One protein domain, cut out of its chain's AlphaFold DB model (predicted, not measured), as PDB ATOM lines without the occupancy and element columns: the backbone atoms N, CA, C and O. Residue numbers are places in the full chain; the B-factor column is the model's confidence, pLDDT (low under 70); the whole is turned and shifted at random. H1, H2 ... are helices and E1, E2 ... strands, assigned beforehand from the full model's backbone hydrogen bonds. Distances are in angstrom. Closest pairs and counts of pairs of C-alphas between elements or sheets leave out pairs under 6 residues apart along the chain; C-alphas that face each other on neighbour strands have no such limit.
ATOM      1  N   GLN A  62     263.285 214.947 136.924       83.75
ATOM      2  CA  GLN A  62     264.362 213.984 137.174       83.75
ATOM      3  C   GLN A  62     264.500 212.960 136.047       83.75
ATOM      4  O   GLN A  62     265.616 212.660 135.638       83.75
ATOM      5  N   SER A  63     263.378 212.476 135.508       78.62
ATOM      6  CA  SER A  63     263.354 211.599 134.337       78.62
ATOM      7  C   SER A  63     264.091 212.219 133.158       78.62
ATOM      8  O   SER A  63     265.042 211.646 132.640       78.62
ATOM      9  N   ILE A  64     263.718 213.451 132.806       83.38
ATOM     10  CA  ILE A  64     264.328 214.173 131.692       83.38
ATOM     11  C   ILE A  64     265.811 214.428 131.960       83.38
ATOM     12  O   ILE A  64     266.619 214.211 131.068       83.38
ATOM     13  N   ASN A  65     266.192 214.853 133.167       89.31
ATOM     14  CA  ASN A  65     267.585 215.179 133.476       89.31
ATOM     15  C   ASN A  65     268.491 213.942 133.474       89.31
ATOM     16  O   ASN A  65     269.536 213.958 132.828       89.31
ATOM     17  N   TYR A  66     268.103 212.876 134.179       91.19
ATOM     18  CA  TYR A  66     268.903 211.653 134.250       91.19
ATOM     19  C   TYR A  66     268.869 210.878 132.938       91.19
ATOM     20  O   TYR A  66     269.923 210.466 132.463       91.19
ATOM     21  N   GLY A  67     267.693 210.740 132.317       88.62
ATOM     22  CA  GLY A  67     267.557 210.094 131.014       88.62
ATOM     23  C   GLY A  67     268.393 210.809 129.957       88.62
ATOM     24  O   GLY A  67     269.173 210.172 129.255       88.62
ATOM     25  N   ARG A  68     268.346 212.148 129.926       90.06
ATOM     26  CA  ARG A  68     269.210 212.946 129.053       90.06
ATOM     27  C   ARG A  68     270.689 212.747 129.357       90.06
ATOM     28  O   ARG A  68     271.449 212.547 128.425       90.06
ATOM     29  N   GLN A  69     271.110 212.783 130.621       93.00
ATOM     30  CA  GLN A  69     272.520 212.611 130.979       93.00
ATOM     31  C   GLN A  69     273.067 211.248 130.531       93.00
ATOM     32  O   GLN A  69     274.144 211.180 129.937       93.00
ATOM     33  N   VAL A  70     272.326 210.172 130.815       92.25
ATOM     34  CA  VAL A  70     272.692 208.810 130.408       92.25
ATOM     35  C   VAL A  70     272.727 208.725 128.885       92.25
ATOM     36  O   VAL A  70     273.735 208.309 128.320       92.25
ATOM     37  N   SER A  71     271.671 209.197 128.220       92.81
ATOM     38  CA  SER A  71     271.567 209.207 126.763       92.81
ATOM     39  C   SER A  71     272.686 210.000 126.094       92.81
ATOM     40  O   SER A  71     273.307 209.489 125.173       92.81
ATOM     41  N   ASP A  72     272.960 211.228 126.536       91.12
ATOM     42  CA  ASP A  72     274.004 212.083 125.965       91.12
ATOM     43  C   ASP A  72     275.369 211.403 126.111       91.12
ATOM     44  O   ASP A  72     276.112 211.309 125.141       91.12
ATOM     45  N   THR A  73     275.658 210.815 127.273       93.25
ATOM     46  CA  THR A  73     276.935 210.127 127.506       93.25
ATOM     47  C   THR A  73     277.086 208.863 126.645       93.25
ATOM     48  O   THR A  73     278.157 208.629 126.079       93.25
ATOM     49  N   LEU A  74     276.029 208.044 126.519       93.25
ATOM     50  CA  LEU A  74     276.033 206.870 125.634       93.25
ATOM     51  C   LEU A  74     276.212 207.300 124.175       93.25
ATOM     52  O   LEU A  74     277.090 206.791 123.478       93.25
ATOM     53  N   MET A  75     275.422 208.277 123.732       93.62
ATOM     54  CA  MET A  75     275.453 208.776 122.364       93.62
ATOM     55  C   MET A  75     276.765 209.475 122.018       93.62
ATOM     56  O   MET A  75     277.204 209.368 120.880       93.62
ATOM     57  N   ASP A  76     277.412 210.176 122.949       93.94
ATOM     58  CA  ASP A  76     278.718 210.809 122.723       93.94
ATOM     59  C   ASP A  76     279.792 209.751 122.466       93.94
ATOM     60  O   ASP A  76     280.606 209.896 121.552       93.94
ATOM     61  N   LYS A  77     279.761 208.649 123.224       91.75
ATOM     62  CA  LYS A  77     280.691 207.541 123.019       91.75
ATOM     63  C   LYS A  77     280.439 206.829 121.691       91.75
ATOM     64  O   LYS A  77     281.389 206.626 120.940       91.75
ATOM     65  N   ILE A  78     279.183 206.486 121.399       94.12
ATOM     66  CA  ILE A  78     278.786 205.822 120.148       94.12
ATOM     67  C   ILE A  78     279.143 206.706 118.950       94.12
ATOM     68  O   ILE A  78     279.837 206.262 118.040       94.12
ATOM     69  N   ALA A  79     278.728 207.974 118.975       92.62
ATOM     70  CA  ALA A  79     278.985 208.916 117.894       92.62
ATOM     71  C   ALA A  79     280.482 209.158 117.696       92.62
ATOM     72  O   ALA A  79     280.937 209.178 116.561       92.62
ATOM     73  N   GLY A  80     281.263 209.283 118.773       86.38
ATOM     74  CA  GLY A  80     282.714 209.425 118.670       86.38
ATOM     75  C   GLY A  80     283.380 208.221 117.998       86.38
ATOM     76  O   GLY A  80     284.299 208.392 117.199       86.38
ATOM     77  N   THR A  81     282.902 207.006 118.279       88.31
ATOM     78  CA  THR A  81     283.405 205.785 117.636       88.31
ATOM     79  C   THR A  81     282.985 205.690 116.166       88.31
ATOM     80  O   THR A  81     283.825 205.365 115.333       88.31
ATOM     81  N   ILE A  82     281.735 206.026 115.835       93.06
ATOM     82  CA  ILE A  82     281.220 205.998 114.455       93.06
ATOM     83  C   ILE A  82     281.854 207.090 113.588       93.06
ATOM     84  O   ILE A  82     282.293 206.817 112.473       93.06
ATOM     85  N   ALA A  83     281.954 208.320 114.096       88.88
ATOM     86  CA  ALA A  83     282.538 209.441 113.363       88.88
ATOM     87  C   ALA A  83     284.008 209.171 113.000       88.88
ATOM     88  O   ALA A  83     284.451 209.486 111.898       88.88
ATOM     89  N   GLY A  84     284.745 208.530 113.913       83.12
ATOM     90  CA  GLY A  84     286.143 208.145 113.728       83.12
ATOM     91  C   GLY A  84     286.383 206.920 112.841       83.12
ATOM     92  O   GLY A  84     287.542 206.509 112.714       83.12
ATOM     93  N   ALA A  85     285.335 206.339 112.246       88.44
ATOM     94  CA  ALA A  85     285.459 205.216 111.325       88.44
ATOM     95  C   ALA A  85     286.348 205.582 110.129       88.44
ATOM     96  O   ALA A  85     286.267 206.696 109.613       88.44
ATOM     97  N   GLN A  86     287.193 204.654 109.696       83.19
ATOM     98  CA  GLN A  86     288.182 204.848 108.639       83.19
ATOM     99  C   GLN A  86     287.818 204.098 107.361       83.19
ATOM    100  O   GLN A  86     287.201 203.030 107.376       83.19
ATOM    101  N   VAL A  87     288.276 204.658 106.248       81.19
ATOM    102  CA  VAL A  87     288.131 204.092 104.909       81.19
ATOM    103  C   VAL A  87     289.375 203.272 104.568       81.19
ATOM    104  O   VAL A  87     290.482 203.604 104.984       81.19
ATOM    105  N   SER A  88     289.212 202.227 103.756       66.00
ATOM    106  CA  SER A  88     290.321 201.516 103.094       66.00
ATOM    107  C   SER A  88     291.320 200.841 104.036       66.00
ATOM    108  O   SER A  88     292.500 200.730 103.710       66.00
ATOM    109  N   MET A  89     290.870 200.368 105.194       61.81
ATOM    110  CA  MET A  89     291.715 199.544 106.050       61.81
ATOM    111  C   MET A  89     291.628 198.080 105.637       61.81
ATOM    112  O   MET A  89     290.567 197.464 105.720       61.81
ATOM    113  N   GLU A  90     292.756 197.522 105.204       50.34
ATOM    114  CA  GLU A  90     292.879 196.087 104.970       50.34
ATOM    115  C   GLU A  90     292.763 195.338 106.304       50.34
ATOM    116  O   GLU A  90     293.513 195.594 107.252       50.34
ATOM    117  N   ARG A  91     291.801 194.408 106.391       50.88
ATOM    118  CA  ARG A  91     291.645 193.527 107.553       50.88
ATOM    119  C   ARG A  91     292.909 192.674 107.705       50.88
ATOM    120  O   ARG A  91     293.196 191.834 106.853       50.88
ATOM    121  N   VAL A  92     293.645 192.828 108.808       48.59
ATOM    122  CA  VAL A  92     294.686 191.857 109.181       48.59
ATOM    123  C   VAL A  92     293.972 190.589 109.649       48.59
ATOM    124  O   VAL A  92     293.230 190.637 110.624       48.59
ATOM    125  N   ASN A  93     294.172 189.485 108.916       40.69
ATOM    126  CA  ASN A  93     293.593 188.156 109.156       40.69
ATOM    127  C   ASN A  93     293.414 187.840 110.654       40.69
ATOM    128  O   ASN A  93     294.399 187.678 111.378       40.69
ATOM    129  N   ILE A  94     292.158 187.704 111.081       47.88
ATOM    130  CA  ILE A  94     291.778 187.111 112.363       47.88
ATOM    131  C   ILE A  94     291.445 185.647 112.063       47.88
ATOM    132  O   ILE A  94     290.678 185.356 111.148       47.88
ATOM    133  N   GLU A  95     292.076 184.712 112.772       39.78
ATOM    134  CA  GLU A  95     291.866 183.275 112.572       39.78
ATOM    135  C   GLU A  95     290.372 182.905 112.742       39.78
ATOM    136  O   GLU A  95     289.797 183.156 113.798       39.78
ATOM    137  N   ASN A  96     289.790 182.242 111.729       40.25
ATOM    138  CA  ASN A  96     288.446 181.621 111.682       40.25
ATOM    139  C   ASN A  96     287.200 182.472 111.332       40.25
ATOM    140  O   ASN A  96     286.092 181.999 111.577       40.25
ATOM    141  N   GLU A  97     287.314 183.633 110.679       42.25
ATOM    142  CA  GLU A  97     286.153 184.289 110.035       42.25
ATOM    143  C   GLU A  97     286.405 184.545 108.540       42.25
ATOM    144  O   GLU A  97     287.470 185.035 108.158       42.25
ATOM    145  N   GLU A  98     285.433 184.206 107.680       38.62
ATOM    146  CA  GLU A  98     285.457 184.588 106.261       38.62
ATOM    147  C   GLU A  98     285.460 186.119 106.153       38.62
ATOM    148  O   GLU A  98     284.534 186.815 106.573       38.62
ATOM    149  N   LEU A  99     286.558 186.653 105.622       48.72
ATOM    150  CA  LEU A  99     286.805 188.082 105.511       48.72
ATOM    151  C   LEU A  99     285.950 188.684 104.391       48.72
ATOM    152  O   LEU A  99     286.318 188.591 103.222       48.72
ATOM    153  N   ASN A 100     284.866 189.385 104.732       50.34
ATOM    154  CA  ASN A 100     284.262 190.324 103.786       50.34
ATOM    155  C   ASN A 100     285.099 191.622 103.785       50.34
ATOM    156  O   ASN A 100     284.965 192.479 104.659       50.34
ATOM    157  N   THR A 101     286.039 191.722 102.841       55.16
ATOM    158  CA  THR A 101     286.974 192.854 102.673       55.16
ATOM    159  C   THR A 101     286.347 194.065 101.984       55.16
ATOM    160  O   THR A 101     287.018 195.074 101.765       55.16
ATOM    161  N   LYS A 102     285.068 193.976 101.627       66.44
ATOM    162  CA  LYS A 102     284.405 194.950 100.772       66.44
ATOM    163  C   LYS A 102     283.911 196.186 101.515       66.44
ATOM    164  O   LYS A 102     283.986 197.293 100.986       66.44
ATOM    165  N   TYR A 103     283.414 195.997 102.734       77.19
ATOM    166  CA  TYR A 103     282.814 197.062 103.529       77.19
ATOM    167  C   TYR A 103     283.678 197.376 104.748       77.19
ATOM    168  O   TYR A 103     284.021 196.494 105.538       77.19
ATOM    169  N   THR A 104     284.030 198.650 104.906       81.50
ATOM    170  CA  THR A 104     284.773 199.155 106.070       81.50
ATOM    171  C   THR A 104     283.851 199.700 107.154       81.50
ATOM    172  O   THR A 104     284.293 199.882 108.286       81.50
ATOM    173  N   LEU A 105     282.575 199.920 106.828       88.19
ATOM    174  CA  LEU A 105     281.502 200.162 107.785       88.19
ATOM    175  C   LEU A 105     280.278 199.349 107.365       88.19
ATOM    176  O   LEU A 105     279.838 199.440 106.219       88.19
ATOM    177  N   GLN A 106     279.725 198.560 108.277       88.19
ATOM    178  CA  GLN A 106     278.567 197.714 108.012       88.19
ATOM    179  C   GLN A 106     277.572 197.790 109.164       88.19
ATOM    180  O   GLN A 106     277.937 197.624 110.319       88.19
ATOM    181  N   ILE A 107     276.307 198.012 108.838       88.19
ATOM    182  CA  ILE A 107     275.186 197.896 109.769       88.19
ATOM    183  C   ILE A 107     274.463 196.582 109.467       88.19
ATOM    184  O   ILE A 107     274.220 196.278 108.296       88.19
ATOM    185  N   ASP A 108     274.142 195.812 110.504       80.62
ATOM    186  CA  ASP A 108     273.363 194.578 110.359       80.62
ATOM    187  C   ASP A 108     271.932 194.882 109.880       80.62
ATOM    188  O   ASP A 108     271.364 195.933 110.181       80.62
ATOM    189  N   ASP A 109     271.322 193.944 109.152       78.94
ATOM    190  CA  ASP A 109     269.977 194.127 108.582       78.94
ATOM    191  C   ASP A 109     268.890 194.293 109.662       78.94
ATOM    192  O   ASP A 109     267.861 194.922 109.421       78.94
ATOM    193  N   ASP A 110     269.133 193.762 110.865       81.19
ATOM    194  CA  ASP A 110     268.270 193.919 112.039       81.19
ATOM    195  C   ASP A 110     268.527 195.217 112.828       81.19
ATOM    196  O   ASP A 110     267.894 195.447 113.858       81.19
ATOM    197  N   MET A 111     269.450 196.059 112.348       85.62
ATOM    198  CA  MET A 111     269.832 197.353 112.923       85.62
ATOM    199  C   MET A 111     270.480 197.276 114.316       85.62
ATOM    200  O   MET A 111     270.775 198.316 114.903       85.62
ATOM    201  N   SER A 112     270.746 196.084 114.857       85.81
ATOM    202  CA  SER A 112     271.186 195.888 116.250       85.81
ATOM    203  C   SER A 112     272.694 196.069 116.473       85.81
ATOM    204  O   SER A 112     273.171 196.163 117.616       85.81
ATOM    205  N   LYS A 113     273.463 196.101 115.380       87.44
ATOM    206  CA  LYS A 113     274.924 196.135 115.394       87.44
ATOM    207  C   LYS A 113     275.468 197.001 114.266       87.44
ATOM    208  O   LYS A 113     274.923 197.024 113.162       87.44
ATOM    209  N   ILE A 114     276.577 197.673 114.550       90.25
ATOM    210  CA  ILE A 114     277.405 198.350 113.552       90.25
ATOM    211  C   ILE A 114     278.864 197.913 113.705       90.25
ATOM    212  O   ILE A 114     279.427 197.991 114.797       90.25
ATOM    213  N   ASP A 115     279.460 197.466 112.605       86.81
ATOM    214  CA  ASP A 115     280.864 197.118 112.429       86.81
ATOM    215  C   ASP A 115     281.605 198.252 111.721       86.81
ATOM    216  O   ASP A 115     281.111 198.804 110.739       86.81
ATOM    217  N   LEU A 116     282.804 198.592 112.188       87.56
ATOM    218  CA  LEU A 116     283.646 199.627 111.592       87.56
ATOM    219  C   LEU A 116     285.133 199.421 111.893       87.56
ATOM    220  O   LEU A 116     285.502 198.654 112.779       87.56
ATOM    221  N   TYR A 117     285.995 200.151 111.191       81.81
ATOM    222  CA  TYR A 117     287.439 200.174 111.439       81.81
ATOM    223  C   TYR A 117     287.894 201.525 111.988       81.81
ATOM    224  O   TYR A 117     287.406 202.562 111.552       81.81
ATOM    225  N   ASN A 118     288.832 201.534 112.937       76.94
ATOM    226  CA  ASN A 118     289.375 202.768 113.524       76.94
ATOM    227  C   ASN A 118     290.770 203.136 112.991       76.94
ATOM    228  O   ASN A 118     291.471 202.306 112.443       76.94
ATOM    229  N   GLY A 119     291.261 204.350 113.264       67.56
ATOM    230  CA  GLY A 119     292.601 204.803 112.833       67.56
ATOM    231  C   GLY A 119     293.797 203.920 113.219       67.56
ATOM    232  O   GLY A 119     294.887 204.132 112.697       67.56
ATOM    233  N   SER A 120     293.638 202.950 114.126       66.50
ATOM    234  CA  SER A 120     294.731 202.110 114.620       66.50
ATOM    235  C   SER A 120     294.824 200.723 113.984       66.50
ATOM    236  O   SER A 120     295.670 199.950 114.423       66.50
ATOM    237  N   GLY A 121     293.973 200.353 113.022       64.38
ATOM    238  CA  GLY A 121     293.959 198.970 112.507       64.38
ATOM    239  C   GLY A 121     292.871 198.076 113.096       64.38
ATOM    240  O   GLY A 121     292.697 196.958 112.626       64.38
ATOM    241  N   SER A 122     292.165 198.523 114.138       68.56
ATOM    242  CA  SER A 122     291.253 197.666 114.899       68.56
ATOM    243  C   SER A 122     289.871 197.649 114.255       68.56
ATOM    244  O   SER A 122     289.279 198.705 114.009       68.56
ATOM    245  N   HIS A 123     289.358 196.442 114.019       79.19
ATOM    246  CA  HIS A 123     287.933 196.211 113.805       79.19
ATOM    247  C   HIS A 123     287.211 196.479 115.126       79.19
ATOM    248  O   HIS A 123     287.666 196.070 116.197       79.19
ATOM    249  N   ILE A 124     286.101 197.198 115.049       82.06
ATOM    250  CA  ILE A 124     285.228 197.518 116.164       82.06
ATOM    251  C   ILE A 124     283.812 197.100 115.792       82.06
ATOM    252  O   ILE A 124     283.373 197.400 114.685       82.06
ATOM    253  N   TYR A 125     283.076 196.501 116.726       84.69
ATOM    254  CA  TYR A 125     281.616 196.479 116.637       84.69
ATOM    255  C   TYR A 125     280.972 197.123 117.858       84.69
ATOM    256  O   TYR A 125     281.496 197.057 118.972       84.69
ATOM    257  N   ILE A 126     279.814 197.738 117.643       88.38
ATOM    258  CA  ILE A 126     278.979 198.337 118.684       88.38
ATOM    259  C   ILE A 126     277.643 197.600 118.707       88.38
ATOM    260  O   ILE A 126     277.014 197.431 117.666       88.38
ATOM    261  N   THR A 127     277.201 197.178 119.889       87.12
ATOM    262  CA  THR A 127     275.900 196.524 120.088       87.12
ATOM    263  C   THR A 127     275.416 196.695 121.527       87.12
ATOM    264  O   THR A 127     276.175 197.088 122.414       87.12
ATOM    265  N   ASN A 128     274.156 196.362 121.781       82.19
ATOM    266  CA  ASN A 128     273.615 196.137 123.118       82.19
ATOM    267  C   ASN A 128     273.256 194.654 123.372       82.19
ATOM    268  O   ASN A 128     272.604 194.333 124.355       82.19
ATOM    269  N   ALA A 129     273.680 193.714 122.522       65.25
ATOM    270  CA  ALA A 129     273.259 192.311 122.618       65.25
ATOM    271  C   ALA A 129     273.816 191.532 123.831       65.25
ATOM    272  O   ALA A 129     273.410 190.392 124.067       65.25
ATOM    273  N   ARG A 130     274.745 192.101 124.616       67.19
ATOM    274  CA  ARG A 130     275.293 191.435 125.810       67.19
ATOM    275  C   ARG A 130     274.692 191.993 127.093       67.19
ATOM    276  O   ARG A 130     274.612 193.203 127.305       67.19
ATOM    277  N   THR A 131     274.326 191.076 127.980       69.62
ATOM    278  CA  THR A 131     273.861 191.389 129.330       69.62
ATOM    279  C   THR A 131     275.026 191.466 130.309       69.62
ATOM    280  O   THR A 131     275.965 190.670 130.233       69.62
ATOM    281  N   ASP A 132     274.932 192.374 131.274       67.81
ATOM    282  CA  ASP A 132     275.846 192.440 132.409       67.81
ATOM    283  C   ASP A 132     275.719 191.211 133.319       67.81
ATOM    284  O   ASP A 132     274.826 190.374 133.173       67.81
ATOM    285  N   THR A 133     276.602 191.102 134.314       62.75
ATOM    286  CA  THR A 133     276.559 190.015 135.310       62.75
ATOM    287  C   THR A 133     275.245 189.986 136.113       62.75
ATOM    288  O   THR A 133     274.960 189.006 136.795       62.75
ATOM    289  N   GLY A 134     274.450 191.058 136.056       61.12
ATOM    290  CA  GLY A 134     273.128 191.191 136.663       61.12
ATOM    291  C   GLY A 134     271.951 190.976 135.700       61.12
ATOM    292  O   GLY A 134     270.813 191.129 136.140       61.12
ATOM    293  N   GLY A 135     272.197 190.617 134.433       68.75
ATOM    294  CA  GLY A 135     271.173 190.363 133.414       68.75
ATOM    295  C   GLY A 135     270.627 191.606 132.701       68.75
ATOM    296  O   GLY A 135     269.699 191.475 131.904       68.75
ATOM    297  N   ASP A 136     271.163 192.800 132.964       74.19
ATOM    298  CA  ASP A 136     270.732 194.035 132.306       74.19
ATOM    299  C   ASP A 136     271.501 194.252 130.999       74.19
ATOM    300  O   ASP A 136     272.718 194.080 130.942       74.19
ATOM    301  N   VAL A 137     270.790 194.655 129.948       80.69
ATOM    302  CA  VAL A 137     271.370 194.990 128.643       80.69
ATOM    303  C   VAL A 137     272.248 196.240 128.760       80.69
ATOM    304  O   VAL A 137     271.802 197.268 129.275       80.69
ATOM    305  N   GLN A 138     273.488 196.156 128.272       84.88
ATOM    306  CA  GLN A 138     274.458 197.253 128.303       84.88
ATOM    307  C   GLN A 138     275.020 197.546 126.916       84.88
ATOM    308  O   GLN A 138     275.097 196.665 126.064       84.88
ATOM    309  N   LEU A 139     275.463 198.788 126.712       89.88
ATOM    310  CA  LEU A 139     276.259 199.147 125.546       89.88
ATOM    311  C   LEU A 139     277.608 198.422 125.608       89.88
ATOM    312  O   LEU A 139     278.356 198.580 126.577       89.88
ATOM    313  N   VAL A 140     277.927 197.696 124.542       88.62
ATOM    314  CA  VAL A 140     279.212 197.038 124.334       88.62
ATOM    315  C   VAL A 140     279.861 197.585 123.074       88.62
ATOM    316  O   VAL A 140     279.241 197.642 122.014       88.62
ATOM    317  N   ILE A 141     281.130 197.963 123.208       88.12
ATOM    318  CA  ILE A 141     282.010 198.300 122.093       88.12
ATOM    319  C   ILE A 141     283.167 197.310 122.135       88.12
ATOM    320  O   ILE A 141     284.029 197.400 123.009       88.12
ATOM    321  N   HIS A 142     283.170 196.348 121.224       82.12
ATOM    322  CA  HIS A 142     284.229 195.354 121.142       82.12
ATOM    323  C   HIS A 142     285.332 195.847 120.219       82.12
ATOM    324  O   HIS A 142     285.054 196.235 119.090       82.12
ATOM    325  N   TYR A 143     286.571 195.800 120.691       79.19
ATOM    326  CA  TYR A 143     287.771 196.077 119.913       79.19
ATOM    327  C   TYR A 143     288.474 194.755 119.629       79.19
ATOM    328  O   TYR A 143     288.815 194.037 120.569       79.19
ATOM    329  N   TYR A 144     288.721 194.446 118.360       72.06
ATOM    330  CA  TYR A 144     289.491 193.263 117.984       72.06
ATOM    331  C   TYR A 144     290.998 193.500 118.107       72.06
ATOM    332  O   TYR A 144     291.496 194.633 118.085       72.06
ATOM    333  N   ARG A 145     291.727 192.383 118.193       67.69
ATOM    334  CA  ARG A 145     293.191 192.314 118.224       67.69
ATOM    335  C   ARG A 145     293.819 193.080 117.055       67.69
ATOM    336  O   ARG A 145     293.366 192.964 115.922       67.69
ATOM    337  N   VAL A 146     294.925 193.778 117.322       65.94
ATOM    338  CA  VAL A 146     295.749 194.436 116.291       65.94
ATOM    339  C   VAL A 146     297.186 193.928 116.360       65.94
ATOM    340  O   VAL A 146     297.793 193.887 117.435       65.94
ATOM    341  N   GLU A 147     297.753 193.585 115.206       66.44
ATOM    342  CA  GLU A 147     299.148 193.157 115.048       66.44
ATOM    343  C   GLU A 147     299.942 194.162 114.203       66.44
ATOM    344  O   GLU A 147     299.411 194.775 113.280       66.44
ATOM    345  N   SER A 148     301.231 194.337 114.500       61.22
ATOM    346  CA  SER A 148     302.099 195.245 113.751       61.22
ATOM    347  C   SER A 148     302.485 194.647 112.398       61.22
ATOM    348  O   SER A 148     303.013 193.533 112.347       61.22
ATOM    349  N   VAL A 149     302.349 195.431 111.331       55.78
ATOM    350  CA  VAL A 149     302.787 195.080 109.973       55.78
ATOM    351  C   VAL A 149     304.155 195.725 109.698       55.78
ATOM    352  O   VAL A 149     304.256 196.701 108.967       55.78
ATOM    353  N   GLN A 150     305.224 195.254 110.348       52.97
ATOM    354  CA  GLN A 150     306.594 195.638 109.964       52.97
ATOM    355  C   GLN A 150     307.223 194.509 109.148       52.97
ATOM    356  O   GLN A 150     307.525 193.441 109.688       52.97
ATOM    357  N   GLU A 151     307.419 194.758 107.848       43.81
ATOM    358  CA  GLU A 151     308.108 193.846 106.931       43.81
ATOM    359  C   GLU A 151     309.461 193.405 107.512       43.81
ATOM    360  O   GLU A 151     310.304 194.222 107.879       43.81
ATOM    361  N   GLY A 152     309.657 192.087 107.614       52.56
ATOM    362  CA  GLY A 152     310.913 191.485 108.071       52.56
ATOM    363  C   GLY A 152     311.064 191.301 109.585       52.56
ATOM    364  O   GLY A 152     312.116 190.841 110.027       52.56
ATOM    365  N   SER A 153     310.039 191.598 110.390       52.81
ATOM    366  CA  SER A 153     310.045 191.337 111.838       52.81
ATOM    367  C   SER A 153     308.896 190.416 112.261       52.81
ATOM    368  O   SER A 153     307.850 190.372 111.617       52.81
ATOM    369  N   ASN A 154     309.095 189.641 113.337       55.59
ATOM    370  CA  ASN A 154     308.024 188.828 113.921       55.59
ATOM    371  C   ASN A 154     306.841 189.740 114.266       55.59
ATOM    372  O   ASN A 154     307.032 190.722 114.984       55.59
ATOM    373  N   LYS A 155     305.641 189.399 113.774       58.47
ATOM    374  CA  LYS A 155     304.387 190.102 114.076       58.47
ATOM    375  C   LYS A 155     304.310 190.398 115.576       58.47
ATOM    376  O   LYS A 155     304.233 189.478 116.390       58.47
ATOM    377  N   LYS A 156     304.369 191.676 115.952       58.56
ATOM    378  CA  LYS A 156     304.261 192.091 117.347       58.56
ATOM    379  C   LYS A 156     302.814 192.459 117.625       58.56
ATOM    380  O   LYS A 156     302.230 193.284 116.928       58.56
ATOM    381  N   LEU A 157     302.241 191.849 118.655       60.94
ATOM    382  CA  LEU A 157     300.937 192.234 119.169       60.94
ATOM    383  C   LEU A 157     300.975 193.705 119.613       60.94
ATOM    384  O   LEU A 157     301.830 194.087 120.418       60.94
ATOM    385  N   VAL A 158     300.061 194.513 119.079       65.75
ATOM    386  CA  VAL A 158     299.909 195.929 119.438       65.75
ATOM    387  C   VAL A 158     298.788 196.086 120.465       65.75
ATOM    388  O   VAL A 158     298.995 196.742 121.484       65.75
ATOM    389  N   TYR A 159     297.643 195.431 120.237       66.81
ATOM    390  CA  TYR A 159     296.484 195.459 121.133       66.81
ATOM    391  C   TYR A 159     295.831 194.080 121.251       66.81
ATOM    392  O   TYR A 159     295.642 193.398 120.243       66.81
ATOM    393  N   GLU A 160     295.464 193.703 122.477       70.00
ATOM    394  CA  GLU A 160     294.592 192.554 122.766       70.00
ATOM    395  C   GLU A 160     293.120 192.910 122.509       70.00
ATOM    396  O   GLU A 160     292.765 194.092 122.587       70.00
ATOM    397  N   PRO A 161     292.249 191.921 122.232       69.69
ATOM    398  CA  PRO A 161     290.825 192.170 122.085       69.69
ATOM    399  C   PRO A 161     290.205 192.591 123.424       69.69
ATOM    400  O   PRO A 161     290.510 192.020 124.475       69.69
ATOM    401  N   VAL A 162     289.325 193.591 123.392       80.94
ATOM    402  CA  VAL A 162     288.714 194.177 124.594       80.94
ATOM    403  C   VAL A 162     287.239 194.469 124.356       80.94
ATOM    404  O   VAL A 162     286.885 195.209 123.444       80.94
ATOM    405  N   ASP A 163     286.383 193.962 125.245       82.62
ATOM    406  CA  ASP A 163     285.004 194.428 125.387       82.62
ATOM    407  C   ASP A 163     284.975 195.670 126.276       82.62
ATOM    408  O   ASP A 163     285.157 195.594 127.495       82.62
ATOM    409  N   TRP A 164     284.749 196.831 125.674       86.19
ATOM    410  CA  TRP A 164     284.588 198.072 126.409       86.19
ATOM    411  C   TRP A 164     283.116 198.295 126.763       86.19
ATOM    412  O   TRP A 164     282.238 198.242 125.900       86.19
ATOM    413  N   THR A 165     282.849 198.572 128.039       88.94
ATOM    414  CA  THR A 165     281.506 198.818 128.584       88.94
ATOM    415  C   THR A 165     281.550 199.948 129.612       88.94
ATOM    416  O   THR A 165     282.604 200.264 130.168       88.94
ATOM    417  N   PHE A 166     280.401 200.575 129.866       88.12
ATOM    418  CA  PHE A 166     280.249 201.504 130.985       88.12
ATOM    419  C   PHE A 166     279.945 200.759 132.288       88.12
ATOM    420  O   PHE A 166     279.209 199.774 132.300       88.12
ATOM    421  N   ASP A 167     280.416 201.307 133.409       87.94
ATOM    422  CA  ASP A 167     280.027 200.827 134.735       87.94
ATOM    423  C   ASP A 167     278.512 200.929 134.944       87.94
ATOM    424  O   ASP A 167     277.891 201.939 134.622       87.94
ATOM    425  N   LYS A 168     277.915 199.945 135.628       86.31
ATOM    426  CA  LYS A 168     276.469 199.920 135.926       86.31
ATOM    427  C   LYS A 168     275.931 201.219 136.543       86.31
ATOM    428  O   LYS A 168     274.811 201.631 136.260       86.31
ATOM    429  N   LYS A 169     276.734 201.890 137.376       89.62
ATOM    430  CA  LYS A 169     276.348 203.149 138.038       89.62
ATOM    431  C   LYS A 169     276.160 204.312 137.063       89.62
ATOM    432  O   LYS A 169     275.405 205.227 137.377       89.62
ATOM    433  N   MET A 170     276.829 204.282 135.911       90.50
ATOM    434  CA  MET A 170     276.716 205.314 134.882       90.50
ATOM    435  C   MET A 170     275.296 205.381 134.309       90.50
ATOM    436  O   MET A 170     274.815 206.472 134.020       90.50
ATOM    437  N   TYR A 171     274.597 204.246 134.241       89.75
ATOM    438  CA  TYR A 171     273.241 204.158 133.704       89.75
ATOM    439  C   TYR A 171     272.161 204.720 134.638       89.75
ATOM    440  O   TYR A 171     271.019 204.837 134.216       89.75
ATOM    441  N   LEU A 172     272.474 205.066 135.896       89.88
ATOM    442  CA  LEU A 172     271.505 205.615 136.861       89.88
ATOM    443  C   LEU A 172     270.192 204.802 136.941       89.88
ATOM    444  O   LEU A 172     269.104 205.374 136.961       89.88
ATOM    445  N   ASP A 173     270.308 203.469 136.953       89.12
ATOM    446  CA  ASP A 173     269.205 202.490 136.936       89.12
ATOM    447  C   ASP A 173     268.315 202.499 135.668       89.12
ATOM    448  O   ASP A 173     267.281 201.824 135.635       89.12
ATOM    449  N   TYR A 174     268.694 203.231 134.616       89.50
ATOM    450  CA  TYR A 174     268.089 203.088 133.292       89.50
ATOM    451  C   TYR A 174     268.567 201.803 132.616       89.50
ATOM    452  O   TYR A 174     269.709 201.377 132.776       89.50
ATOM    453  N   LYS A 175     267.688 201.208 131.812       90.69
ATOM    454  CA  LYS A 175     267.987 200.059 130.957       90.69
ATOM    455  C   LYS A 175     267.846 200.464 129.505       90.69
ATOM    456  O   LYS A 175     266.881 201.145 129.171       90.69
ATOM    457  N   ILE A 176     268.766 200.025 128.654       91.06
ATOM    458  CA  ILE A 176     268.605 200.176 127.208       91.06
ATOM    459  C   ILE A 176     267.516 199.203 126.758       91.06
ATOM    460  O   ILE A 176     267.649 197.995 126.946       91.06
ATOM    461  N   THR A 177     266.444 199.735 126.180       90.50
ATOM    462  CA  THR A 177     265.359 198.945 125.583       90.50
ATOM    463  C   THR A 177     265.482 198.884 124.068       90.50
ATOM    464  O   THR A 177     265.043 197.908 123.464       90.50
ATOM    465  N   LYS A 178     266.113 199.896 123.462       91.00
ATOM    466  CA  LYS A 178     266.351 199.982 122.026       91.00
ATOM    467  C   LYS A 178     267.697 200.643 121.756       91.00
ATOM    468  O   LYS A 178     267.978 201.696 122.320       91.00
ATOM    469  N   LEU A 179     268.502 200.041 120.891       92.31
ATOM    470  CA  LEU A 179     269.665 200.676 120.284       92.31
ATOM    471  C   LEU A 179     269.710 200.217 118.832       92.31
ATOM    472  O   LEU A 179     269.962 199.045 118.577       92.31
ATOM    473  N   GLU A 180     269.418 201.130 117.915       93.19
ATOM    474  CA  GLU A 180     269.355 200.836 116.489       93.19
ATOM    475  C   GLU A 180     270.273 201.758 115.695       93.19
ATOM    476  O   GLU A 180     270.354 202.965 115.946       93.19
ATOM    477  N   PHE A 181     270.925 201.174 114.697       92.81
ATOM    478  CA  PHE A 181     271.768 201.858 113.732       92.81
ATOM    479  C   PHE A 181     271.112 201.780 112.357       92.81
ATOM    480  O   PHE A 181     270.610 200.740 111.946       92.81
ATOM    481  N   SER A 182     271.111 202.883 111.622       91.44
ATOM    482  CA  SER A 182     270.653 202.926 110.232       91.44
ATOM    483  C   SER A 182     271.406 203.997 109.467       91.44
ATOM    484  O   SER A 182     272.066 204.854 110.050       91.44
ATOM    485  N   LEU A 183     271.304 203.973 108.146       88.88
ATOM    486  CA  LEU A 183     271.725 205.111 107.344       88.88
ATOM    487  C   LEU A 183     270.687 206.220 107.487       88.88
ATOM    488  O   LEU A 183     269.484 205.957 107.474       88.88
ATOM    489  N   ALA A 184     271.151 207.457 107.647       85.69
ATOM    490  CA  ALA A 184     270.261 208.604 107.793       85.69
ATOM    491  C   ALA A 184     269.395 208.822 106.550       85.69
ATOM    492  O   ALA A 184     268.225 209.181 106.669       85.69
ATOM    493  N   ASP A 185     269.987 208.589 105.383       78.69
ATOM    494  CA  ASP A 185     269.320 208.591 104.093       78.69
ATOM    495  C   ASP A 185     270.068 207.644 103.137       78.69
ATOM    496  O   ASP A 185     271.118 208.017 102.608       78.69
ATOM    497  N   PRO A 186     269.574 206.409 102.933       69.44
ATOM    498  CA  PRO A 186     270.202 205.446 102.028       69.44
ATOM    499  C   PRO A 186     270.315 205.936 100.578       69.44
ATOM    500  O   PRO A 186     271.215 205.493  99.868       69.44
ATOM    501  N   ASP A 187     269.433 206.851 100.161       64.62
ATOM    502  CA  ASP A 187     269.381 207.399  98.802       64.62
ATOM    503  C   ASP A 187     270.205 208.693  98.651       64.62
ATOM    504  O   ASP A 187     270.279 209.253  97.554       64.62
ATOM    505  N   GLY A 188     270.780 209.218  99.740       63.38
ATOM    506  CA  GLY A 188     271.651 210.393  99.709       63.38
ATOM    507  C   GLY A 188     270.971 211.717  99.317       63.38
ATOM    508  O   GLY A 188     271.646 212.633  98.845       63.38
ATOM    509  N   ARG A 189     269.640 211.839  99.445       71.12
ATOM    510  CA  ARG A 189     268.856 212.993  98.953       71.12
ATOM    511  C   ARG A 189     268.833 214.173  99.928       71.12
ATOM    512  O   ARG A 189     268.852 215.325  99.501       71.12
ATOM    513  N   ILE A 190     268.722 213.886 101.221       74.94
ATOM    514  CA  ILE A 190     268.585 214.833 102.336       74.94
ATOM    515  C   ILE A 190     269.865 214.846 103.169       74.94
ATOM    516  O   ILE A 190     270.348 215.920 103.532       74.94
ATOM    517  N   TYR A 191     270.411 213.667 103.464       78.44
ATOM    518  CA  TYR A 191     271.666 213.504 104.192       78.44
ATOM    519  C   TYR A 191     272.691 212.792 103.310       78.44
ATOM    520  O   TYR A 191     272.310 211.893 102.567       78.44
ATOM    521  N   PRO A 192     273.980 213.157 103.385       80.44
ATOM    522  CA  PRO A 192     275.037 212.407 102.714       80.44
ATOM    523  C   PRO A 192     275.079 210.927 103.142       80.44
ATOM    524  O   PRO A 192     274.750 210.586 104.280       80.44
ATOM    525  N   GLU A 193     275.536 210.046 102.250       84.88
ATOM    526  CA  GLU A 193     275.577 208.588 102.476       84.88
ATOM    527  C   GLU A 193     276.518 208.142 103.613       84.88
ATOM    528  O   GLU A 193     276.447 206.995 104.060       84.88
ATOM    529  N   ASN A 194     277.403 209.028 104.076       88.38
ATOM    530  CA  ASN A 194     278.292 208.814 105.218       88.38
ATOM    531  C   ASN A 194     277.665 209.224 106.563       88.38
ATOM    532  O   ASN A 194     278.367 209.256 107.574       88.38
ATOM    533  N   VAL A 195     276.371 209.557 106.599       90.38
ATOM    534  CA  VAL A 195     275.670 209.914 107.835       90.38
ATOM    535  C   VAL A 195     274.901 208.714 108.381       90.38
ATOM    536  O   VAL A 195     273.954 208.211 107.773       90.38
ATOM    537  N   ILE A 196     275.278 208.292 109.584       93.25
ATOM    538  CA  ILE A 196     274.642 207.206 110.326       93.25
ATOM    539  C   ILE A 196     273.638 207.792 111.317       93.25
ATOM    540  O   ILE A 196     273.955 208.691 112.096       93.25
ATOM    541  N   LYS A 197     272.418 207.267 111.313       93.62
ATOM    542  CA  LYS A 197     271.389 207.548 112.306       93.62
ATOM    543  C   LYS A 197     271.461 206.511 113.425       93.62
ATOM    544  O   LYS A 197     271.461 205.309 113.174       93.62
ATOM    545  N   VAL A 198     271.488 206.996 114.660       95.12
ATOM    546  CA  VAL A 198     271.480 206.191 115.883       95.12
ATOM    547  C   VAL A 198     270.228 206.529 116.679       95.12
ATOM    548  O   VAL A 198     270.043 207.685 117.065       95.12
ATOM    549  N   ASP A 199     269.390 205.531 116.937       93.44
ATOM    550  CA  ASP A 199     268.194 205.644 117.771       93.44
ATOM    551  C   ASP A 199     268.406 204.879 119.085       93.44
ATOM    552  O   ASP A 199     268.746 203.698 119.080       93.44
ATOM    553  N   LEU A 200     268.200 205.555 120.217       94.19
ATOM    554  CA  LEU A 200     268.354 205.001 121.562       94.19
ATOM    555  C   LEU A 200     267.077 205.227 122.365       94.19
ATOM    556  O   LEU A 200     266.692 206.377 122.584       94.19
ATOM    557  N   ASP A 201     266.511 204.143 122.892       93.12
ATOM    558  CA  ASP A 201     265.486 204.200 123.930       93.12
ATOM    559  C   ASP A 201     266.022 203.585 125.221       93.12
ATOM    560  O   ASP A 201     266.603 202.491 125.239       93.12
ATOM    561  N   ILE A 202     265.804 204.302 126.319       92.12
ATOM    562  CA  ILE A 202     266.132 203.860 127.668       92.12
ATOM    563  C   ILE A 202     264.909 203.956 128.576       92.12
ATOM    564  O   ILE A 202     264.090 204.865 128.452       92.12
ATOM    565  N   GLU A 203     264.799 203.045 129.538       90.38
ATOM    566  CA  GLU A 203     263.682 202.991 130.479       90.38
ATOM    567  C   GLU A 203     264.166 202.922 131.926       90.38
ATOM    568  O   GLU A 203     265.038 202.127 132.275       90.38
ATOM    569  N   HIS A 204     263.548 203.722 132.795       89.19
ATOM    570  CA  HIS A 204     263.726 203.642 134.238       89.19
ATOM    571  C   HIS A 204     262.401 203.355 134.944       89.19
ATOM    572  O   HIS A 204     261.425 204.099 134.817       89.19
ATOM    573  N   LYS A 205     262.396 202.346 135.823       87.19
ATOM    574  CA  LYS A 205     261.196 201.837 136.517       87.19
ATOM    575  C   LYS A 205     260.338 202.909 137.208       87.19
ATOM    576  O   LYS A 205     259.126 202.760 137.301       87.19
ATOM    577  N   LYS A 206     260.960 203.956 137.762       82.25
ATOM    578  CA  LYS A 206     260.250 205.044 138.473       82.25
ATOM    579  C   LYS A 206     260.032 206.302 137.638       82.25
ATOM    580  O   LYS A 206     259.199 207.120 138.010       82.25
ATOM    581  N   PHE A 207     260.828 206.501 136.591       80.44
ATOM    582  CA  PHE A 207     260.930 207.793 135.904       80.44
ATOM    583  C   PHE A 207     260.364 207.734 134.477       80.44
ATOM    584  O   PHE A 207     260.068 208.780 133.905       80.44
ATOM    585  N   GLY A 208     260.111 206.535 133.947       83.44
ATOM    586  CA  GLY A 208     259.583 206.325 132.603       83.44
ATOM    587  C   GLY A 208     260.684 206.157 131.561       83.44
ATOM    588  O   GLY A 208     261.840 205.894 131.901       83.44
ATOM    589  N   SER A 209     260.295 206.281 130.295       87.44
ATOM    590  CA  SER A 209     261.174 206.127 129.141       87.44
ATOM    591  C   SER A 209     261.729 207.464 128.648       87.44
ATOM    592  O   SER A 209     261.103 208.517 128.789       87.44
ATOM    593  N   PHE A 210     262.910 207.402 128.045       89.19
ATOM    594  CA  PHE A 210     263.561 208.509 127.366       89.19
ATOM    595  C   PHE A 210     264.118 208.015 126.030       89.19
ATOM    596  O   PHE A 210     264.712 206.941 125.975       89.19
ATOM    597  N   SER A 211     263.934 208.814 124.984       91.31
ATOM    598  CA  SER A 211     264.345 208.491 123.618       91.31
ATOM    599  C   SER A 211     265.231 209.595 123.067       91.31
ATOM    600  O   SER A 211     264.942 210.781 123.259       91.31
ATOM    601  N   ALA A 212     266.282 209.213 122.353       88.06
ATOM    602  CA  ALA A 212     267.146 210.136 121.641       88.06
ATOM    603  C   ALA A 212     267.538 209.575 120.278       88.06
ATOM    604  O   ALA A 212     267.889 208.406 120.145       88.06
ATOM    605  N   THR A 213     267.555 210.462 119.290       92.62
ATOM    606  CA  THR A 213     268.066 210.189 117.949       92.62
ATOM    607  C   THR A 213     269.261 211.092 117.697       92.62
ATOM    608  O   THR A 213     269.216 212.288 118.000       92.62
ATOM    609  N   ARG A 214     270.329 210.541 117.119       90.44
ATOM    610  CA  ARG A 214     271.505 211.307 116.707       90.44
ATOM    611  C   ARG A 214     271.925 210.930 115.293       90.44
ATOM    612  O   ARG A 214     271.894 209.766 114.923       90.44
ATOM    613  N   TYR A 215     272.340 211.936 114.536       91.50
ATOM    614  CA  TYR A 215     272.916 211.788 113.205       91.50
ATOM    615  C   TYR A 215     274.421 212.010 113.319       91.50
ATOM    616  O   TYR A 215     274.852 213.006 113.904       91.50
ATOM    617  N   VAL A 216     275.206 211.061 112.826       92.25
ATOM    618  CA  VAL A 216     276.656 211.016 112.994       92.25
ATOM    619  C   VAL A 216     277.299 210.912 111.625       92.25
ATOM    620  O   VAL A 216     277.118 209.919 110.930       92.25
ATOM    621  N   GLU A 217     278.048 211.935 111.243       90.94
ATOM    622  CA  GLU A 217     278.819 211.937 110.004       90.94
ATOM    623  C   GLU A 217     280.146 211.190 110.196       90.94
ATOM    624  O   GLU A 217     280.929 211.500 111.102       90.94
ATOM    625  N   CYS A 218     280.420 210.223 109.324       90.12
ATOM    626  CA  CYS A 218     281.710 209.547 109.235       90.12
ATOM    627  C   CYS A 218     282.691 210.412 108.434       90.12
ATOM    628  O   CYS A 218     282.862 210.237 107.229       90.12
ATOM    629  N   TYR A 219     283.364 211.342 109.112       87.81
ATOM    630  CA  TYR A 219     284.181 212.383 108.476       87.81
ATOM    631  C   TYR A 219     285.429 211.877 107.732       87.81
ATOM    632  O   TYR A 219     286.089 212.670 107.072       87.81
ATOM    633  N   ASN A 220     285.803 210.598 107.820       85.38
ATOM    634  CA  ASN A 220     286.886 210.061 106.981       85.38
ATOM    635  C   ASN A 220     286.382 209.524 105.634       85.38
ATOM    636  O   ASN A 220     287.203 209.258 104.769       85.38
ATOM    637  N   PHE A 221     285.065 209.382 105.455       88.75
ATOM    638  CA  PHE A 221     284.425 209.002 104.199       88.75
ATOM    639  C   PHE A 221     284.029 210.293 103.494       88.75
ATOM    640  O   PHE A 221     283.076 210.947 103.918       88.75
ATOM    641  N   GLN A 222     284.792 210.697 102.483       83.88
ATOM    642  CA  GLN A 222     284.645 212.009 101.838       83.88
ATOM    643  C   GLN A 222     284.274 211.885 100.361       83.88
ATOM    644  O   GLN A 222     283.620 212.769  99.808       83.88
ATOM    645  N   GLU A 223     284.665 210.784  99.725       83.81
ATOM    646  CA  GLU A 223     284.476 210.562  98.298       83.81
ATOM    647  C   GLU A 223     283.388 209.513  98.026       83.81
ATOM    648  O   GLU A 223     283.072 208.669  98.865       83.81
ATOM    649  N   LYS A 224     282.810 209.535  96.818       78.56
ATOM    650  CA  LYS A 224     281.775 208.562  96.421       78.56
ATOM    651  C   LYS A 224     282.265 207.114  96.508       78.56
ATOM    652  O   LYS A 224     281.506 206.233  96.908       78.56
ATOM    653  N   ASP A 225     283.531 206.886  96.181       82.00
ATOM    654  CA  ASP A 225     284.154 205.564  96.260       82.00
ATOM    655  C   ASP A 225     284.315 205.095  97.714       82.00
ATOM    656  O   ASP A 225     284.260 203.894  97.993       82.00
ATOM    657  N   ASP A 226     284.435 206.026  98.665       83.38
ATOM    658  CA  ASP A 226     284.428 205.709 100.093       83.38
ATOM    659  C   ASP A 226     283.029 205.267 100.528       83.38
ATOM    660  O   ASP A 226     282.883 204.307 101.287       83.38
ATOM    661  N   PHE A 227     281.982 205.928 100.022       84.12
ATOM    662  CA  PHE A 227     280.594 205.600 100.361       84.12
ATOM    663  C   PHE A 227     280.205 204.192  99.909       84.12
ATOM    664  O   PHE A 227     279.414 203.537 100.592       84.12
ATOM    665  N   ALA A 228     280.799 203.683  98.827       82.56
ATOM    666  CA  ALA A 228     280.618 202.299  98.387       82.56
ATOM    667  C   ALA A 228     281.106 201.265  99.422       82.56
ATOM    668  O   ALA A 228     280.655 200.121  99.413       82.56
ATOM    669  N   LYS A 229     281.985 201.664 100.353       85.94
ATOM    670  CA  LYS A 229     282.489 200.819 101.452       85.94
ATOM    671  C   LYS A 229     281.606 200.862 102.698       85.94
ATOM    672  O   LYS A 229     281.945 200.239 103.705       85.94
ATOM    673  N   ILE A 230     280.479 201.570 102.633       85.12
ATOM    674  CA  ILE A 230     279.441 201.580 103.662       85.12
ATOM    675  C   ILE A 230     278.316 200.636 103.237       85.12
ATOM    676  O   ILE A 230     277.720 200.819 102.176       85.12
ATOM    677  N   LYS A 231     277.977 199.679 104.099       87.31
ATOM    678  CA  LYS A 231     276.794 198.822 103.982       87.31
ATOM    679  C   LYS A 231     275.811 199.134 105.103       87.31
ATOM    680  O   LYS A 231     276.199 199.292 106.257       87.31
ATOM    681  N   GLY A 232     274.526 199.167 104.777       81.75
ATOM    682  CA  GLY A 232     273.475 199.243 105.780       81.75
ATOM    683  C   GLY A 232     272.100 198.932 105.198       81.75
ATOM    684  O   GLY A 232     271.942 198.910 103.974       81.75
TER     685      GLY A 232
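AT A GLANCE: This is residues 62 to 232 of the 387 residues of an uncharacterized protein of Blautia producta (UniProt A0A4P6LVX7). A sheet of five short strands, E1 to E4 and E6, meets a twisted sheet of three long strands, E7 to E9, where E1, E2 and E3 come close to E7; the long helix H1 covers E8 and E9, and its residues 77 to 82 reach the five-stranded sheet. Residues 144 to 156 and E5 make a thin arm at one end. The printed part has 171 residues, with three named helices and nine named strands in the order H1 E1 E2 E3 E4 E5 E6 H2 E7 E8 E9 H3. Both sheets, E1 - E2 - E3 - E4 - E6 and E7 - E8 - E9, are antiparallel; the class is mixed, with under half of the residues in named elements. The whole is compact, with a radius of gyration of the C-alphas of 17.3 A, and flat, spanning 60 by 42 by 23 A.

HOW THE PARTS SIT: E1, residues 105 to 107, E2, 113 to 117, E3, 123 to 127, and E4, 140 to 143, form a meander, each strand the antiparallel neighbour of the one before; E6, 162 to 165, is E4's other neighbour. Within hydrogen-bond range are N 106 and O 115 at 2.8 A, N 116 and O 124 at 2.8 A, N 125 and O 142 at 3.1 A, and N 141 and O 164 at 2.9 A. E5, 157 to 159, pairs with no named strand and runs on into E6 at 6 degrees. E7, 175 to 183, E8, 195 to 204, and E9, 208 to 217, form a second meander, with N 180 and O 199 at 2.9 A and N 200 and O 212 at 2.9 A. The closest C-alphas of E2 and E7, Ile 114 and Phe 181, are 6.6 A apart. H1, 62 to 83, is on one face of the sheet E7 E8 E9, two layers, at a height over the sheet of 7.9 A; it is only just slantwise to the strands, at 30.4 degrees to E8 on the local plane. Its closest C-alpha pair with E9 is Ala 83 and Glu 217, 5.6 A. H1 is also on the five-stranded sheet, at a height of 14.0 A. H2, 168 to 171, is close to but not clearly touching H1, with Val 70 and Tyr 171 the closest C-alphas at 5.7 A. H3, 224 to 227, is apart from H1. Every O i to N i+4 pair of H1 is within hydrogen-bond range; H2 and H3 are too short for such a pair.

IN THESE COORDINATES: H1 starts at C-alpha 62 (264.362, 213.984, 137.174) and is 30.3 A long. E7, E8 and E9 measure 24.4 A, 29.6 A and 30.2 A; E9 ends at C-alpha 217 (278.819, 211.937, 110.004).

THE WHOLE: The farthest C-alphas, Gly 152 and Lys 206, are 60.6 A apart. The printed part has no cut. The links H1 to E1, E3 to E4, E4 to E5 and E7 to E8 are long. Mean pLDDT of the printed part is 79.3, with 45 residues under 70, among them 88 to 102 and 145 to 159.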